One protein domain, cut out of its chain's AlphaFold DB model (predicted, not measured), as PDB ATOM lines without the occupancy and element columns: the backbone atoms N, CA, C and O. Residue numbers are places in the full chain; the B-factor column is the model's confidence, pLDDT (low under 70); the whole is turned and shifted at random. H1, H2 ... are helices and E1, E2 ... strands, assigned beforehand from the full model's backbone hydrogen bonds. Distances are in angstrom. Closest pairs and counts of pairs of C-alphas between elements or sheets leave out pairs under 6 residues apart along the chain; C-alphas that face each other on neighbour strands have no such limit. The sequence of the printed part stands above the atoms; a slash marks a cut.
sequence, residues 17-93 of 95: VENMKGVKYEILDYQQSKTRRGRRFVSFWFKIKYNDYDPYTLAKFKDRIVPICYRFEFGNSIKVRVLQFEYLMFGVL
ATOM      1  N   VAL A  17     329.047 380.453 377.619       57.75
ATOM      2  CA  VAL A  17     328.366 381.355 376.674       57.75
ATOM      3  C   VAL A  17     328.388 380.798 375.246       57.75
ATOM      4  O   VAL A  17     327.384 380.884 374.545       57.75
ATOM      5  N   GLU A  18     329.502 380.205 374.816       61.84
ATOM      6  CA  GLU A  18     329.622 379.554 373.504       61.84
ATOM      7  C   GLU A  18     328.769 378.280 373.437       61.84
ATOM      8  O   GLU A  18     328.091 378.045 372.440       61.84
ATOM      9  N   ASN A  19     328.717 377.511 374.528       57.09
ATOM     10  CA  ASN A  19     327.889 376.312 374.655       57.09
ATOM     11  C   ASN A  19     326.392 376.635 374.704       57.09
ATOM     12  O   ASN A  19     325.596 375.887 374.141       57.09
ATOM     13  N   MET A  20     326.003 377.743 375.345       54.03
ATOM     14  CA  MET A  20     324.627 378.237 375.287       54.03
ATOM     15  C   MET A  20     324.260 378.634 373.862       54.03
ATOM     16  O   MET A  20     323.214 378.224 373.395       54.03
ATOM     17  N   LYS A  21     325.146 379.309 373.124       55.09
ATOM     18  CA  LYS A  21     324.948 379.586 371.688       55.09
ATOM     19  C   LYS A  21     324.954 378.324 370.800       55.09
ATOM     20  O   LYS A  21     324.771 378.433 369.590       55.09
ATOM     21  N   GLY A  22     325.200 377.143 371.368       54.28
ATOM     22  CA  GLY A  22     325.251 375.872 370.660       54.28
ATOM     23  C   GLY A  22     323.868 375.282 370.365       54.28
ATOM     24  O   GLY A  22     322.925 375.406 371.144       54.28
ATOM     25  N   VAL A  23     323.788 374.540 369.255       50.44
ATOM     26  CA  VAL A  23     322.586 373.843 368.743       50.44
ATOM     27  C   VAL A  23     321.881 372.994 369.811       50.44
ATOM     28  O   VAL A  23     320.664 372.872 369.789       50.44
ATOM     29  N   LYS A  24     322.631 372.459 370.786       50.56
ATOM     30  CA  LYS A  24     322.120 371.585 371.855       50.56
ATOM     31  C   LYS A  24     320.989 372.211 372.683       50.56
ATOM     32  O   LYS A  24     320.148 371.466 373.176       50.56
ATOM     33  N   TYR A  25     320.974 373.535 372.849       52.41
ATOM     34  CA  TYR A  25     319.946 374.233 373.628       52.41
ATOM     35  C   TYR A  25     319.072 375.153 372.783       52.41
ATOM     36  O   TYR A  25     318.271 375.862 373.363       52.41
ATOM     37  N   GLU A  26     319.235 375.209 371.457       62.97
ATOM     38  CA  GLU A  26     318.490 376.127 370.573       62.97
ATOM     39  C   GLU A  26     318.414 377.594 371.071       62.97
ATOM     40  O   GLU A  26     317.502 378.336 370.701       62.97
ATOM     41  N   ILE A  27     319.366 378.029 371.911       64.12
ATOM     42  CA  ILE A  27     319.447 379.398 372.425       64.12
ATOM     43  C   ILE A  27     320.132 380.240 371.347       64.12
ATOM     44  O   ILE A  27     321.334 380.138 371.098       64.12
ATOM     45  N   LEU A  28     319.344 381.081 370.699       67.50
ATOM     46  CA  LEU A  28     319.741 381.983 369.630       67.50
ATOM     47  C   LEU A  28     319.967 383.392 370.191       67.50
ATOM     48  O   LEU A  28     319.339 383.798 371.170       67.50
ATOM     49  N   ASP A  29     320.873 384.147 369.569       69.81
ATOM     50  CA  ASP A  29     321.111 385.568 369.864       69.81
ATOM     51  C   ASP A  29     321.339 385.887 371.351       69.81
ATOM     52  O   ASP A  29     320.848 386.884 371.884       69.81
ATOM     53  N   TYR A  30     322.112 385.036 372.035       76.12
ATOM     54  CA  TYR A  30     322.512 385.279 373.418       76.12
ATOM     55  C   TYR A  30     323.277 386.601 373.542       76.12
ATOM     56  O   TYR A  30     324.378 386.765 372.998       76.12
ATOM     57  N   GLN A  31     322.719 387.513 374.329       76.75
ATOM     58  CA  GLN A  31     323.320 388.782 374.701       76.75
ATOM     59  C   GLN A  31     323.382 388.887 376.218       76.75
ATOM     60  O   GLN A  31     322.402 388.664 376.929       76.75
ATOM     61  N   GLN A  32     324.548 389.280 376.716       82.44
ATOM     62  CA  GLN A  32     324.755 389.562 378.124       82.44
ATOM     63  C   GLN A  32     325.338 390.960 378.271       82.44
ATOM     64  O   GLN A  32     326.335 391.296 377.636       82.44
ATOM     65  N   SER A  33     324.741 391.765 379.143       83.12
ATOM     66  CA  SER A  33     325.277 393.073 379.504       83.12
ATOM     67  C   SER A  33     325.331 393.245 381.017       83.12
ATOM     68  O   SER A  33     324.561 392.649 381.775       83.12
ATOM     69  N   LYS A  34     326.285 394.054 381.479       83.69
ATOM     70  CA  LYS A  34     326.443 394.400 382.891       83.69
ATOM     71  C   LYS A  34     326.493 395.912 383.028       83.69
ATOM     72  O   LYS A  34     327.285 396.584 382.377       83.69
ATOM     73  N   THR A  35     325.652 396.450 383.898       82.50
ATOM     74  CA  THR A  35     325.661 397.886 384.207       82.50
ATOM     75  C   THR A  35     326.770 398.235 385.192       82.50
ATOM     76  O   THR A  35     327.222 397.390 385.968       82.50
ATOM     77  N   ARG A  36     327.146 399.522 385.245       76.50
ATOM     78  CA  ARG A  36     328.106 400.055 386.232       76.50
ATOM     79  C   ARG A  36     327.711 399.754 387.686       76.50
ATOM     80  O   ARG A  36     328.579 399.602 388.530       76.50
ATOM     81  N   ARG A  37     326.407 399.613 387.968       80.31
ATOM     82  CA  ARG A  37     325.859 399.272 389.298       80.31
ATOM     83  C   ARG A  37     325.778 397.764 389.571       80.31
ATOM     84  O   ARG A  37     325.126 397.354 390.522       80.31
ATOM     85  N   GLY A  38     326.375 396.929 388.721       79.50
ATOM     86  CA  GLY A  38     326.456 395.485 388.932       79.50
ATOM     87  C   GLY A  38     325.251 394.673 388.455       79.50
ATOM     88  O   GLY A  38     325.380 393.454 388.377       79.50
ATOM     89  N   ARG A  39     324.137 395.310 388.052       83.62
ATOM     90  CA  ARG A  39     322.993 394.590 387.461       83.62
ATOM     91  C   ARG A  39     323.419 393.897 386.176       83.62
ATOM     92  O   ARG A  39     324.084 394.527 385.346       83.62
ATOM     93  N   ARG A  40     323.015 392.639 386.021       83.50
ATOM     94  CA  ARG A  40     323.289 391.824 384.835       83.50
ATOM     95  C   ARG A  40     321.990 391.603 384.081       83.50
ATOM     96  O   ARG A  40     320.970 391.303 384.691       83.50
ATOM     97  N   PHE A  41     322.051 391.729 382.769       85.75
ATOM     98  CA  PHE A  41     320.947 391.427 381.875       85.75
ATOM     99  C   PHE A  41     321.395 390.302 380.963       85.75
ATOM    100  O   PHE A  41     322.503 390.353 380.428       85.75
ATOM    101  N   VAL A  42     320.554 389.289 380.825       84.81
ATOM    102  CA  VAL A  42     320.771 388.175 379.906       84.81
ATOM    103  C   VAL A  42     319.533 388.076 379.042       84.81
ATOM    104  O   VAL A  42     318.443 387.901 379.572       84.81
ATOM    105  N   SER A  43     319.687 388.203 377.734       84.25
ATOM    106  CA  SER A  43     318.596 388.032 376.784       84.25
ATOM    107  C   SER A  43     318.970 387.013 375.731       84.25
ATOM    108  O   SER A  43     320.117 386.965 375.293       84.25
ATOM    109  N   PHE A  44     318.004 386.198 375.341       83.25
ATOM    110  CA  PHE A  44     318.171 385.214 374.288       83.25
ATOM    111  C   PHE A  44     316.826 384.830 373.695       83.25
ATOM    112  O   PHE A  44     315.776 384.947 374.329       83.25
ATOM    113  N   TRP A  45     316.891 384.326 372.477       80.44
ATOM    114  CA  TRP A  45     315.795 383.653 371.819       80.44
ATOM    115  C   TRP A  45     315.933 382.151 372.017       80.44
ATOM    116  O   TRP A  45     317.036 381.624 372.062       80.44
ATOM    117  N   PHE A  46     314.822 381.450 372.137       75.12
ATOM    118  CA  PHE A  46     314.782 379.997 372.217       75.12
ATOM    119  C   PHE A  46     313.631 379.503 371.355       75.12
ATOM    120  O   PHE A  46     312.548 380.079 371.400       75.12
ATOM    121  N   LYS A  47     313.838 378.467 370.549       73.12
ATOM    122  CA  LYS A  47     312.755 377.865 369.767       73.12
ATOM    123  C   LYS A  47     312.135 376.737 370.580       73.12
ATOM    124  O   LYS A  47     312.830 375.842 371.034       73.12
ATOM    125  N   ILE A  48     310.820 376.779 370.776       72.88
ATOM    126  CA  ILE A  48     310.085 375.663 371.371       72.88
ATOM    127  C   ILE A  48     309.208 375.010 370.313       72.88
ATOM    128  O   ILE A  48     308.516 375.689 369.549       72.88
ATOM    129  N   LYS A  49     309.215 373.678 370.280       69.88
ATOM    130  CA  LYS A  49     308.216 372.921 369.534       69.88
ATOM    131  C   LYS A  49     306.952 372.828 370.377       69.88
ATOM    132  O   LYS A  49     306.929 372.153 371.405       69.88
ATOM    133  N   TYR A  50     305.914 373.532 369.952       64.56
ATOM    134  CA  TYR A  50     304.627 373.524 370.622       64.56
ATOM    135  C   TYR A  50     303.853 372.266 370.205       64.56
ATOM    136  O   TYR A  50     303.467 372.110 369.045       64.56
ATOM    137  N   ASN A  51     303.700 371.323 371.137       61.41
ATOM    138  CA  ASN A  51     303.027 370.049 370.869       61.41
ATOM    139  C   ASN A  51     301.509 370.117 371.087       61.41
ATOM    140  O   ASN A  51     300.791 369.303 370.506       61.41
ATOM    141  N   ASP A  52     301.032 371.090 371.862       64.56
ATOM    142  CA  ASP A  52     299.608 371.260 372.135       64.56
ATOM    143  C   ASP A  52     298.876 371.888 370.943       64.56
ATOM    144  O   ASP A  52     299.423 372.682 370.170       64.56
ATOM    145  N   TYR A  53     297.612 371.505 370.774       61.91
ATOM    146  CA  TYR A  53     296.764 372.047 369.720       61.91
ATOM    147  C   TYR A  53     296.214 373.412 370.150       61.91
ATOM    148  O   TYR A  53     295.123 373.508 370.706       61.91
ATOM    149  N   ASP A  54     296.983 374.468 369.889       67.56
ATOM    150  CA  ASP A  54     296.510 375.849 369.979       67.56
ATOM    151  C   ASP A  54     296.324 376.437 368.565       67.56
ATOM    152  O   ASP A  54     297.316 376.710 367.878       67.56
ATOM    153  N   PRO A  55     295.078 376.653 368.099       67.44
ATOM    154  CA  PRO A  55     294.812 377.150 366.751       67.44
ATOM    155  C   PRO A  55     295.441 378.523 366.467       67.44
ATOM    156  O   PRO A  55     295.803 378.786 365.320       67.44
ATOM    157  N   TYR A  56     295.643 379.374 367.480       66.56
ATOM    158  CA  TYR A  56     296.310 380.669 367.302       66.56
ATOM    159  C   TYR A  56     297.806 380.501 367.021       66.56
ATOM    160  O   TYR A  56     298.347 381.112 366.093       66.56
ATOM    161  N   THR A  57     298.472 379.634 367.783       63.59
ATOM    162  CA  THR A  57     299.883 379.299 367.576       63.59
ATOM    163  C   THR A  57     300.105 378.592 366.239       63.59
ATOM    164  O   THR A  57     301.037 378.939 365.514       63.59
ATOM    165  N   LEU A  58     299.223 377.661 365.861       65.00
ATOM    166  CA  LEU A  58     299.297 376.929 364.591       65.00
ATOM    167  C   LEU A  58     299.080 377.829 363.367       65.00
ATOM    168  O   LEU A  58     299.737 377.644 362.344       65.00
ATOM    169  N   ALA A  59     298.190 378.821 363.471       69.56
ATOM    170  CA  ALA A  59     297.960 379.792 362.402       69.56
ATOM    171  C   ALA A  59     299.165 380.722 362.191       69.56
ATOM    172  O   ALA A  59     299.470 381.102 361.060       69.56
ATOM    173  N   LYS A  60     299.863 381.083 363.276       69.31
ATOM    174  CA  LYS A  60     301.006 382.005 363.243       69.31
ATOM    175  C   LYS A  60     302.336 381.311 362.925       69.31
ATOM    176  O   LYS A  60     303.190 381.911 362.277       69.31
ATOM    177  N   PHE A  61     302.509 380.058 363.344       69.94
ATOM    178  CA  PHE A  61     303.749 379.292 363.199       69.94
ATOM    179  C   PHE A  61     303.466 377.933 362.544       69.94
ATOM    180  O   PHE A  61     303.170 376.951 363.225       69.94
ATOM    181  N   LYS A  62     303.589 377.872 361.207       64.69
ATOM    182  CA  LYS A  62     303.259 376.691 360.379       64.69
ATOM    183  C   LYS A  62     303.925 375.388 360.842       64.69
ATOM    184  O   LYS A  62     303.282 374.345 360.825       64.69
ATOM    185  N   ASP A  63     305.169 375.457 361.318       68.19
ATOM    186  CA  ASP A  63     305.933 374.278 361.758       68.19
ATOM    187  C   ASP A  63     305.763 373.959 363.253       68.19
ATOM    188  O   ASP A  63     306.459 373.105 363.800       68.19
ATOM    189  N   ARG A  64     304.856 374.666 363.945       66.44
ATOM    190  CA  ARG A  64     304.691 374.635 365.411       66.44
ATOM    191  C   ARG A  64     305.958 375.006 366.187       66.44
ATOM    192  O   ARG A  64     306.055 374.748 367.384       66.44
ATOM    193  N   ILE A  65     306.934 375.600 365.507       71.62
ATOM    194  CA  ILE A  65     308.157 376.114 366.109       71.62
ATOM    195  C   ILE A  65     307.896 377.565 366.478       71.62
ATOM    196  O   ILE A  65     307.814 378.435 365.610       71.62
ATOM    197  N   VAL A  66     307.767 377.816 367.773       72.12
ATOM    198  CA  VAL A  66     307.542 379.152 368.310       72.12
ATOM    199  C   VAL A  66     308.888 379.684 368.800       72.12
ATOM    200  O   VAL A  66     309.446 379.129 369.749       72.12
ATOM    201  N   PRO A  67     309.460 380.726 368.175       73.44
ATOM    202  CA  PRO A  67     310.575 381.436 368.783       73.44
ATOM    203  C   PRO A  67     310.050 382.123 370.042       73.44
ATOM    204  O   PRO A  67     308.969 382.676 369.987       73.44
ATOM    205  N   ILE A  68     310.771 382.100 371.155       74.81
ATOM    206  CA  ILE A  68     310.428 382.781 372.406       74.81
ATOM    207  C   ILE A  68     311.608 383.643 372.815       74.81
ATOM    208  O   ILE A  68     312.727 383.149 372.924       74.81
ATOM    209  N   CYS A  69     311.358 384.927 373.060       82.38
ATOM    210  CA  CYS A  69     312.365 385.833 373.597       82.38
ATOM    211  C   CYS A  69     312.278 385.866 375.122       82.38
ATOM    212  O   CYS A  69     311.235 386.229 375.676       82.38
ATOM    213  N   TYR A  70     313.383 385.527 375.780       83.94
ATOM    214  CA  TYR A  70     313.574 385.693 377.212       83.94
ATOM    215  C   TYR A  70     314.549 386.829 377.491       83.94
ATOM    216  O   TYR A  70     315.602 386.945 376.865       83.94
ATOM    217  N   ARG A  71     314.231 387.632 378.503       87.25
ATOM    218  CA  ARG A  71     315.144 388.596 379.113       87.25
ATOM    219  C   ARG A  71     315.109 388.450 380.627       87.25
ATOM    220  O   ARG A  71     314.103 388.722 381.275       87.25
ATOM    221  N   PHE A  72     316.240 388.053 381.185       88.00
ATOM    222  CA  PHE A  72     316.481 387.960 382.610       88.00
ATOM    223  C   PHE A  72     317.202 389.203 383.115       88.00
ATOM    224  O   PHE A  72     318.236 389.604 382.573       88.00
ATOM    225  N   GLU A  73     316.680 389.793 384.183       87.69
ATOM    226  CA  GLU A  73     317.312 390.903 384.887       87.69
ATOM    227  C   GLU A  73     317.710 390.448 386.291       87.69
ATOM    228  O   GLU A  73     316.864 390.121 387.129       87.69
ATOM    229  N   PHE A  74     319.017 390.449 386.538       86.44
ATOM    230  CA  PHE A  74     319.614 390.084 387.812       86.44
ATOM    231  C   PHE A  74     320.057 391.349 388.545       86.44
ATOM    232  O   PHE A  74     320.831 392.163 388.027       86.44
ATOM    233  N   GLY A  75     319.551 391.508 389.766       83.06
ATOM    234  CA  GLY A  75     320.016 392.516 390.708       83.06
ATOM    235  C   GLY A  75     321.145 391.989 391.593       83.06
ATOM    236  O   GLY A  75     321.914 391.118 391.199       83.06
ATOM    237  N   ASN A  76     321.203 392.510 392.818       80.81
ATOM    238  CA  ASN A  76     322.116 392.028 393.861       80.81
ATOM    239  C   ASN A  76     321.468 390.967 394.771       80.81
ATOM    240  O   ASN A  76     322.060 390.582 395.771       80.81
ATOM    241  N   SER A  77     320.242 390.535 394.471       82.38
ATOM    242  CA  SER A  77     319.515 389.521 395.235       82.38
ATOM    243  C   SER A  77     319.275 388.272 394.391       82.38
ATOM    244  O   SER A  77     319.450 388.286 393.175       82.38
ATOM    245  N   ILE A  78     318.815 387.204 395.042       81.62
ATOM    246  CA  ILE A  78     318.397 385.952 394.392       81.62
ATOM    247  C   ILE A  78     317.117 386.098 393.555       81.62
ATOM    248  O   ILE A  78     316.717 385.164 392.867       81.62
ATOM    249  N   LYS A  79     316.447 387.256 393.617       84.75
ATOM    250  CA  LYS A  79     315.249 387.524 392.820       84.75
ATOM    251  C   LYS A  79     315.654 387.866 391.392       84.75
ATOM    252  O   LYS A  79     316.500 388.733 391.166       84.75
ATOM    253  N   VAL A  80     314.988 387.229 390.441       85.69
ATOM    254  CA  VAL A  80     315.198 387.433 389.010       85.69
ATOM    255  C   VAL A  80     313.913 387.934 388.395       85.69
ATOM    256  O   VAL A  80     312.839 387.373 388.611       85.69
ATOM    257  N   ARG A  81     314.025 389.003 387.613       86.44
ATOM    258  CA  ARG A  81     312.925 389.475 386.782       86.44
ATOM    259  C   ARG A  81     313.022 388.787 385.428       86.44
ATOM    260  O   ARG A  81     314.084 388.823 384.812       86.44
ATOM    261  N   VAL A  82     311.943 388.156 384.986       85.06
ATOM    262  CA  VAL A  82     311.879 387.412 383.726       85.06
ATOM    263  C   VAL A  82     310.886 388.111 382.812       85.06
ATOM    264  O   VAL A  82     309.729 388.277 383.170       85.06
ATOM    265  N   LEU A  83     311.322 388.532 381.635       84.06
ATOM    266  CA  LEU A  83     310.452 389.025 380.574       84.06
ATOM    267  C   LEU A  83     310.406 387.964 379.479       84.06
ATOM    268  O   LEU A  83     311.431 387.696 378.856       84.06
ATOM    269  N   GLN A  84     309.241 387.358 379.271       79.38
ATOM    270  CA  GLN A  84     308.980 386.400 378.200       79.38
ATOM    271  C   GLN A  84     308.023 387.049 377.208       79.38
ATOM    272  O   GLN A  84     306.870 387.249 377.558       79.38
ATOM    273  N   PHE A  85     308.460 387.374 375.989       69.81
ATOM    274  CA  PHE A  85     307.583 388.027 375.000       69.81
ATOM    275  C   PHE A  85     306.759 389.192 375.578       69.81
ATOM    276  O   PHE A  85     305.548 389.256 375.411       69.81
ATOM    277  N   GLU A  86     307.417 390.084 376.323       69.69
ATOM    278  CA  GLU A  86     306.786 391.225 377.015       69.69
ATOM    279  C   GLU A  86     305.925 390.861 378.239       69.69
ATOM    280  O   GLU A  86     305.644 391.735 379.061       69.69
ATOM    281  N   TYR A  87     305.609 389.583 378.460       73.25
ATOM    282  CA  TYR A  87     305.013 389.121 379.709       73.25
ATOM    283  C   TYR A  87     306.036 389.153 380.832       73.25
ATOM    284  O   TYR A  87     307.087 388.504 380.791       73.25
ATOM    285  N   LEU A  88     305.708 389.922 381.863       79.19
ATOM    286  CA  LEU A  88     306.547 390.069 383.031       79.19
ATOM    287  C   LEU A  88     306.246 388.983 384.066       79.19
ATOM    288  O   LEU A  88     305.140 388.890 384.586       79.19
ATOM    289  N   MET A  89     307.280 388.234 384.424       83.44
ATOM    290  CA  MET A  89     307.281 387.224 385.472       83.44
ATOM    291  C   MET A  89     308.418 387.474 386.471       83.44
ATOM    292  O   MET A  89     309.370 388.221 386.217       83.44
ATOM    293  N   PHE A  90     308.327 386.824 387.628       83.38
ATOM    294  CA  PHE A  90     309.339 386.883 388.676       83.38
ATOM    295  C   PHE A  90     309.734 385.471 389.087       83.38
ATOM    296  O   PHE A  90     308.880 384.605 389.249       83.38
ATOM    297  N   GLY A  91     311.032 385.258 389.265       79.19
ATOM    298  CA  GLY A  91     311.598 384.006 389.740       79.19
ATOM    299  C   GLY A  91     312.547 384.233 390.908       79.19
ATOM    300  O   GLY A  91     312.990 385.354 391.180       79.19
ATOM    301  N   VAL A  92     312.875 383.146 391.594       80.00
ATOM    302  CA  VAL A  92     313.931 383.099 392.604       80.00
ATOM    303  C   VAL A  92     314.948 382.070 392.135       80.00
ATOM    304  O   VAL A  92     314.573 380.955 391.782       80.00
ATOM    305  N   LEU A  93     316.221 382.453 392.090       73.38
ATOM    306  CA  LEU A  93     317.305 381.506 391.860       73.38
ATOM    307  C   LEU A  93     317.464 380.648 393.109       73.38
ATOM    308  O   LEU A  93     317.760 381.170 394.185       73.38
TER     309      LEU A  93
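This is residues 17 to 93 of the 95 residues of an uncharacterized protein of Butyricimonas sp (UniProt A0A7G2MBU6). The domain is one long, twisted sheet of five strands, with the long strands E2 and E3 side by side through its middle. The short strands E4 and E5 extend it on one side and E1 on the other. Short helix H1 is over the sheet, and short helix H2 lies at the far end of the E2 and E3 ribbon, in the stretch that joins these two strands. The printed part has 77 residues, with two named helices and five named strands in the order H1 E1 E2 H2 E3 E4 E5; the sheet runs E1 E2 E3 E4 E5, antiparallel throughout, and the class is mostly strand. The whole is loose, with a radius of gyration of the C-alphas of 14.7 A, and elongated, spanning 44 by 27 by 18 A.

H1, residues 17 to 20, is on the sheet at a height over the sheet of 8.6 A. E1, residues 27 to 34, is an edge strand; its closest C-alpha to H1 is that of Ile 27, 6.0 A from that of Met 20. E1 and E2, residues 40 to 49, form a hairpin, antiparallel at 170 degrees, with N 31 and O 43 2.8 A apart, within hydrogen-bond range. H1 lies over E2, but only just, with 3 of its 4 C-alphas on it. H2, residues 55 to 60, only grazes the sheet, with residues 57 to 60. The closest C-alphas of H2 and E3, residues 65 to 74, are those of Thr 57 and Val 66, 7.7 A apart. E2 and E3 are antiparallel at 162 degrees, with N 46 and O 68 2.8 A apart, within hydrogen-bond range. E3, E4, residues 79 to 84, and E5, residues 87 to 92, form a meander, each strand the antiparallel neighbour of the one before. E3 and E4, a hairpin, have N 71 and O 83 at 2.8 A; E4 and E5, also a hairpin, have N 82 and O 89 at 2.9 A. E5 is the other edge strand and is apart from E1 and E2. In H2 every O i to N i+4 pair is within hydrogen-bond range, and H1 is too short for such a pair.

H1 begins at C-alpha 17, (328.366, 381.355, 376.674), and is 5.1 A long. E1 is 19.6 A long, E2 28.6 A and H2 8.6 A. E3, 28.2 A long, begins at C-alpha 65, (308.157, 376.114, 366.109). E4 is 15.9 A long, and E5, 16.8 A, ends at C-alpha 92, (313.931, 383.099, 392.604).

The two C-alphas farthest apart are those of Arg 36 and Tyr 53, at 45.2 A. The printed part has no cut and no long link. The mean pLDDT of the printed part is 73.7; residues 17 to 29, 49 to 64 and 85 to 86 are under 70.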